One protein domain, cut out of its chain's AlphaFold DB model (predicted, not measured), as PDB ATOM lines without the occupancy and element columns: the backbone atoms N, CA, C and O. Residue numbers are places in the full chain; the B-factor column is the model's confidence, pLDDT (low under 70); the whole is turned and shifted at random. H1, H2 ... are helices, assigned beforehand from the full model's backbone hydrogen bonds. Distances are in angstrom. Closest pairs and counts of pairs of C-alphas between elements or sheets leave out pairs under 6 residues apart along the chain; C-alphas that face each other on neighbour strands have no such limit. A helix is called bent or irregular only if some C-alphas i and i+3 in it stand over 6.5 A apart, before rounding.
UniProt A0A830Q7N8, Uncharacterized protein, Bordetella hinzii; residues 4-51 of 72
ATOM      1  N   ARG A   4      24.771 -36.043 -17.861       95.56
ATOM      2  CA  ARG A   4      24.911 -35.597 -19.248       95.56
ATOM      3  C   ARG A   4      25.187 -36.763 -20.197       95.56
ATOM      4  O   ARG A   4      24.569 -36.842 -21.251       95.56
ATOM      5  N   GLU A   5      26.104 -37.656 -19.831       92.62
ATOM      6  CA  GLU A   5      26.387 -38.858 -20.622       92.62
ATOM      7  C   GLU A   5      25.163 -39.769 -20.716       92.62
ATOM      8  O   GLU A   5      24.876 -40.279 -21.793       92.62
ATOM      9  N   PHE A   6      24.416 -39.935 -19.621       92.50
ATOM     10  CA  PHE A   6      23.190 -40.729 -19.623       92.50
ATOM     11  C   PHE A   6      22.137 -40.180 -20.594       92.50
ATOM     12  O   PHE A   6      21.606 -40.940 -21.399       92.50
ATOM     13  N   GLU A   7      21.881 -38.870 -20.578       92.12
ATOM     14  CA  GLU A   7      20.933 -38.238 -21.510       92.12
ATOM     15  C   GLU A   7      21.379 -38.384 -22.972       92.12
ATOM     16  O   GLU A   7      20.555 -38.621 -23.855       92.12
ATOM     17  N   PHE A   8      22.687 -38.299 -23.248       91.62
ATOM     18  CA  PHE A   8      23.207 -38.551 -24.594       91.62
ATOM     19  C   PHE A   8      22.970 -39.987 -25.045       91.62
ATOM     20  O   PHE A   8      22.526 -40.197 -26.175       91.62
ATOM     21  N   TRP A   9      23.232 -40.962 -24.173       89.12
ATOM     22  CA  TRP A   9      22.954 -42.363 -24.467       89.12
ATOM     23  C   TRP A   9      21.469 -42.592 -24.701       89.12
ATOM     24  O   TRP A   9      21.104 -43.172 -25.720       89.12
ATOM     25  N   LYS A  10      20.607 -42.068 -23.828       86.44
ATOM     26  CA  LYS A  10      19.153 -42.146 -23.989       86.44
ATOM     27  C   LYS A  10      18.716 -41.611 -25.356       86.44
ATOM     28  O   LYS A  10      18.101 -42.340 -26.128       86.44
ATOM     29  N   ALA A  11      19.134 -40.396 -25.709       84.31
ATOM     30  CA  ALA A  11      18.790 -39.777 -26.988       84.31
ATOM     31  C   ALA A  11      19.400 -40.492 -28.209       84.31
ATOM     32  O   ALA A  11      18.913 -40.325 -29.329       84.31
ATOM     33  N   PHE A  12      20.501 -41.227 -28.032       83.81
ATOM     34  CA  PHE A  12      21.088 -42.071 -29.070       83.81
ATOM     35  C   PHE A  12      20.244 -43.333 -29.289       83.81
ATOM     36  O   PHE A  12      19.857 -43.599 -30.423       83.81
ATOM     37  N   TYR A  13      19.889 -44.056 -28.223       78.50
ATOM     38  CA  TYR A  13      19.067 -45.269 -28.311       78.50
ATOM     39  C   TYR A  13      17.628 -44.989 -28.768       78.50
ATOM     40  O   TYR A  13      17.036 -45.824 -29.446       78.50
ATOM     41  N   GLU A  14      17.080 -43.810 -28.465       76.12
ATOM     42  CA  GLU A  14      15.785 -43.363 -29.000       76.12
ATOM     43  C   GLU A  14      15.834 -43.096 -30.514       76.12
ATOM     44  O   GLU A  14      14.871 -43.379 -31.223       76.12
ATOM     45  N   ARG A  15      16.954 -42.566 -31.026       73.56
ATOM     46  CA  ARG A  15      17.131 -42.264 -32.460       73.56
ATOM     47  C   ARG A  15      17.570 -43.463 -33.290       73.56
ATOM     48  O   ARG A  15      17.255 -43.524 -34.475       73.56
ATOM     49  N   TYR A  16      18.297 -44.389 -32.680       72.81
ATOM     50  CA  TYR A  16      18.852 -45.572 -33.325       72.81
ATOM     51  C   TYR A  16      18.490 -46.818 -32.510       72.81
ATOM     52  O   TYR A  16      19.364 -47.416 -31.876       72.81
ATOM     53  N   PRO A  17      17.203 -47.212 -32.478       70.50
ATOM     54  CA  PRO A  17      16.819 -48.449 -31.823       70.50
ATOM     55  C   PRO A  17      17.470 -49.620 -32.566       70.50
ATOM     56  O   PRO A  17      17.313 -49.767 -33.778       70.50
ATOM     57  N   PHE A  18      18.199 -50.464 -31.838       68.00
ATOM     58  CA  PHE A  18      18.791 -51.704 -32.351       68.00
ATOM     59  C   PHE A  18      17.715 -52.794 -32.517       68.00
ATOM     60  O   PHE A  18      17.842 -53.881 -31.961       68.00
ATOM     61  N   ASP A  19      16.611 -52.474 -33.198       73.94
ATOM     62  CA  ASP A  19      15.523 -53.414 -33.472       73.94
ATOM     63  C   ASP A  19      15.653 -53.956 -34.902       73.94
ATOM     64  O   ASP A  19      15.636 -53.203 -35.885       73.94
ATOM     65  N   ASP A  20      15.737 -55.282 -35.005       79.69
ATOM     66  CA  ASP A  20      15.764 -56.024 -36.265       79.69
ATOM     67  C   ASP A  20      14.554 -55.686 -37.151       79.69
ATOM     68  O   ASP A  20      14.638 -55.743 -38.384       79.69
ATOM     69  N   LEU A  21      13.429 -55.279 -36.546       81.88
ATOM     70  CA  LEU A  21      12.232 -54.863 -37.268       81.88
ATOM     71  C   LEU A  21      12.506 -53.697 -38.226       81.88
ATOM     72  O   LEU A  21      12.128 -53.775 -39.396       81.88
ATOM     73  N   HIS A  22      13.160 -52.631 -37.762       79.38
ATOM     74  CA  HIS A  22      13.455 -51.440 -38.572       79.38
ATOM     75  C   HIS A  22      14.702 -51.620 -39.424       79.38
ATOM     76  O   HIS A  22      14.756 -51.103 -40.539       79.38
ATOM     77  N   MET A  23      15.680 -52.368 -38.913       81.12
ATOM     78  CA  MET A  23      16.953 -52.568 -39.596       81.12
ATOM     79  C   MET A  23      16.844 -53.564 -40.759       81.12
ATOM     80  O   MET A  23      17.468 -53.349 -41.799       81.12
ATOM     81  N   PHE A  24      16.032 -54.618 -40.625       84.88
ATOM     82  CA  PHE A  24      15.982 -55.718 -41.596       84.88
ATOM     83  C   PHE A  24      14.573 -56.017 -42.117       84.88
ATOM     84  O   PHE A  24      14.363 -56.074 -43.331       84.88
ATOM     85  N   HIS A  25      13.588 -56.198 -41.234       85.62
ATOM     86  CA  HIS A  25      12.290 -56.750 -41.641       85.62
ATOM     87  C   HIS A  25      11.413 -55.762 -42.420       85.62
ATOM     88  O   HIS A  25      10.842 -56.130 -43.446       85.62
ATOM     89  N   ARG A  26      11.318 -54.504 -41.976       87.69
ATOM     90  CA  ARG A  26      10.552 -53.451 -42.661       87.69
ATOM     91  C   ARG A  26      11.110 -53.147 -44.059       87.69
ATOM     92  O   ARG A  26      10.322 -53.184 -45.005       87.69
ATOM     93  N   PRO A  27      12.429 -52.937 -44.252       88.25
ATOM     94  CA  PRO A  27      13.006 -52.808 -45.590       88.25
ATOM     95  C   PRO A  27      12.743 -54.029 -46.481       88.25
ATOM     96  O   PRO A  27      12.347 -53.865 -47.633       88.25
ATOM     97  N   ALA A  28      12.897 -55.250 -45.955       87.56
ATOM     98  CA  ALA A  28      12.644 -56.472 -46.721       87.56
ATOM     99  C   ALA A  28      11.178 -56.588 -47.172       87.56
ATOM    100  O   ALA A  28      10.909 -56.925 -48.326       87.56
ATOM    101  N   ALA A  29      10.232 -56.256 -46.292       86.81
ATOM    102  CA  ALA A  29       8.808 -56.216 -46.615       86.81
ATOM    103  C   ALA A  29       8.459 -55.096 -47.611       86.81
ATOM    104  O   ALA A  29       7.598 -55.283 -48.469       86.81
ATOM    105  N   LEU A  30       9.146 -53.949 -47.557       86.81
ATOM    106  CA  LEU A  30       8.975 -52.918 -48.579       86.81
ATOM    107  C   LEU A  30       9.444 -53.411 -49.952       86.81
ATOM    108  O   LEU A  30       8.756 -53.209 -50.953       86.81
ATOM    109  N   ILE A  31      10.612 -54.057 -50.000       86.75
ATOM    110  CA  ILE A  31      11.194 -54.589 -51.237       86.75
ATOM    111  C   ILE A  31      10.298 -55.682 -51.827       86.75
ATOM    112  O   ILE A  31      10.067 -55.675 -53.038       86.75
ATOM    113  N   SER A  32       9.734 -56.576 -51.008       84.62
ATOM    114  CA  SER A  32       8.805 -57.607 -51.496       84.62
ATOM    115  C   SER A  32       7.526 -57.014 -52.104       84.62
ATOM    116  O   SER A  32       6.963 -57.591 -53.030       84.62
ATOM    117  N   GLN A  33       7.117 -55.826 -51.652       82.81
ATOM    118  CA  GLN A  33       5.992 -55.042 -52.181       82.81
ATOM    119  C   GLN A  33       6.389 -54.023 -53.269       82.81
ATOM    120  O   GLN A  33       5.557 -53.231 -53.719       82.81
ATOM    121  N   SER A  34       7.649 -53.997 -53.719       78.38
ATOM    122  CA  SER A  34       8.133 -52.985 -54.674       78.38
ATOM    123  C   SER A  34       7.395 -53.014 -56.019       78.38
ATOM    124  O   SER A  34       7.183 -51.964 -56.622       78.38
ATOM    125  N   MET A  35       6.926 -54.190 -56.449       77.94
ATOM    126  CA  MET A  35       6.196 -54.375 -57.710       77.94
ATOM    127  C   MET A  35       4.694 -54.064 -57.623       77.94
ATOM    128  O   MET A  35       4.039 -53.962 -58.656       77.94
ATOM    129  N   ALA A  36       4.133 -53.891 -56.423       80.56
ATOM    130  CA  ALA A  36       2.692 -53.697 -56.236       80.56
ATOM    131  C   ALA A  36       2.211 -52.253 -56.494       80.56
ATOM    132  O   ALA A  36       1.031 -51.953 -56.318       80.56
ATOM    133  N   GLY A  37       3.104 -51.346 -56.906       80.06
ATOM    134  CA  GLY A  37       2.787 -49.924 -57.058       80.06
ATOM    135  C   GLY A  37       2.494 -49.241 -55.714       80.06
ATOM    136  O   GLY A  37       2.878 -49.745 -54.658       80.06
ATOM    137  N   GLY A  38       1.856 -48.070 -55.744       82.88
ATOM    138  CA  GLY A  38       1.502 -47.283 -54.552       82.88
ATOM    139  C   GLY A  38       2.391 -46.060 -54.315       82.88
ATOM    140  O   GLY A  38       3.454 -45.918 -54.920       82.88
ATOM    141  N   ASP A  39       1.928 -45.170 -53.435       87.31
ATOM    142  CA  ASP A  39       2.595 -43.903 -53.128       87.31
ATOM    143  C   ASP A  39       3.913 -44.127 -52.367       87.31
ATOM    144  O   ASP A  39       3.958 -44.773 -51.316       87.31
ATOM    145  N   MET A  40       5.001 -43.584 -52.912       83.81
ATOM    146  CA  MET A  40       6.332 -43.685 -52.320       83.81
ATOM    147  C   MET A  40       6.434 -42.903 -51.005       83.81
ATOM    148  O   MET A  40       7.139 -43.347 -50.099       83.81
ATOM    149  N   ALA A  41       5.721 -41.783 -50.863       86.62
ATOM    150  CA  ALA A  41       5.748 -40.996 -49.631       86.62
ATOM    151  C   ALA A  41       5.202 -41.809 -48.447       86.62
ATOM    152  O   ALA A  41       5.873 -41.932 -47.424       86.62
ATOM    153  N   GLN A  42       4.058 -42.473 -48.637       86.94
ATOM    154  CA  GLN A  42       3.450 -43.354 -47.631       86.94
ATOM    155  C   GLN A  42       4.350 -44.543 -47.270       86.94
ATOM    156  O   GLN A  42       4.452 -44.936 -46.110       86.94
ATOM    157  N   LYS A  43       5.047 -45.115 -48.258       85.31
ATOM    158  CA  LYS A  43       6.002 -46.213 -48.040       85.31
ATOM    159  C   LYS A  43       7.198 -45.783 -47.186       85.31
ATOM    160  O   LYS A  43       7.618 -46.525 -46.298       85.31
ATOM    161  N   ILE A  44       7.737 -44.590 -47.438       85.06
ATOM    162  CA  ILE A  44       8.842 -44.011 -46.661       85.06
ATOM    163  C   ILE A  44       8.380 -43.642 -45.245       85.06
ATOM    164  O   ILE A  44       9.096 -43.886 -44.271       85.06
ATOM    165  N   GLU A  45       7.172 -43.103 -45.107       86.06
ATOM    166  CA  GLU A  45       6.565 -42.813 -43.807       86.06
ATOM    167  C   GLU A  45       6.386 -44.094 -42.980       86.06
ATOM    168  O   GLU A  45       6.790 -44.153 -41.818       86.06
ATOM    169  N   TRP A  46       5.892 -45.170 -43.595       84.50
ATOM    170  CA  TRP A  46       5.764 -46.472 -42.942       84.50
ATOM    171  C   TRP A  46       7.113 -47.042 -42.478       84.50
ATOM    172  O   TRP A  46       7.221 -47.542 -41.355       84.50
ATOM    173  N   LEU A  47       8.166 -46.932 -43.298       83.06
ATOM    174  CA  LEU A  47       9.516 -47.352 -42.904       83.06
ATOM    175  C   LEU A  47      10.040 -46.566 -41.698       83.06
ATOM    176  O   LEU A  47      10.603 -47.159 -40.778       83.06
ATOM    177  N   SER A  48       9.855 -45.246 -41.708       78.62
ATOM    178  CA  SER A  48      10.435 -44.327 -40.720       78.62
ATOM    179  C   SER A  48       9.610 -44.174 -39.440       78.62
ATOM    180  O   SER A  48      10.121 -43.653 -38.449       78.62
ATOM    181  N   SER A  49       8.365 -44.659 -39.426       78.31
ATOM    182  CA  SER A  49       7.470 -44.549 -38.274       78.31
ATOM    183  C   SER A  49       8.097 -45.160 -37.008       78.31
ATOM    184  O   SER A  49       8.456 -46.350 -37.028       78.31
ATOM    185  N   PRO A  50       8.222 -44.396 -35.904       71.12
ATOM    186  CA  PRO A  50       8.781 -44.898 -34.656       71.12
ATOM    187  C   PRO A  50       7.927 -46.040 -34.106       71.12
ATOM    188  O   PRO A  50       6.717 -46.107 -34.338       71.12
ATOM    189  N   ILE A  51       8.552 -46.957 -33.368       66.94
ATOM    190  CA  ILE A  51       7.794 -47.954 -32.617       66.94
ATOM    191  C   ILE A  51       7.192 -47.229 -31.421       66.94
ATOM    192  O   ILE A  51       7.835 -47.077 -30.386       66.94
TER     193      ILE A  51
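What this domain is: This is residues 4 to 51 of the 72 residues of an uncharacterized protein of Bordetella hinzii (UniProt A0A830Q7N8). A helical hairpin, H3 folding back beside H2, has a helical arm at one end: H1, whose residues 4 to 13 stick out. The printed part has 48 residues, with three named helices in the order H1, H2, H3 and no named strand: all helix. It is only just loose, close to extended, with a radius of gyration of the C-alphas of 14.1 A; with the arm it spans 47 by 19 by 11 A.

How they stand to each other: H1, residues 4 to 15, is apart from H2, residues 20 to 32, and from H3, residues 40 to 48. H2 and H3, a helical hairpin, touch; their closest C-alphas, of Arg 26 and Leu 47, are 6.2 A apart. They run opposite ways at a shallow tilt of 21 degrees. Every O i to N i+4 pair is within hydrogen-bond range in H1 and H3; in H2, 7 of 9 are. H2 is irregular: C-alphas 23 and 26 are 7.2 A apart.

Where its parts are: H1 runs 16.7 A from C-alpha 4 at (24.911, -35.597, -19.248). H2 runs 16.8 A. H3 runs 12.3 A to C-alpha 48 at (10.435, -44.327, -40.720).

The domain as a whole: The two C-alphas farthest apart, of Arg 4 and Ala 36, are 46.8 A apart. The printed part has no cut and no long link. Residues 18 and 51 have pLDDT under 70.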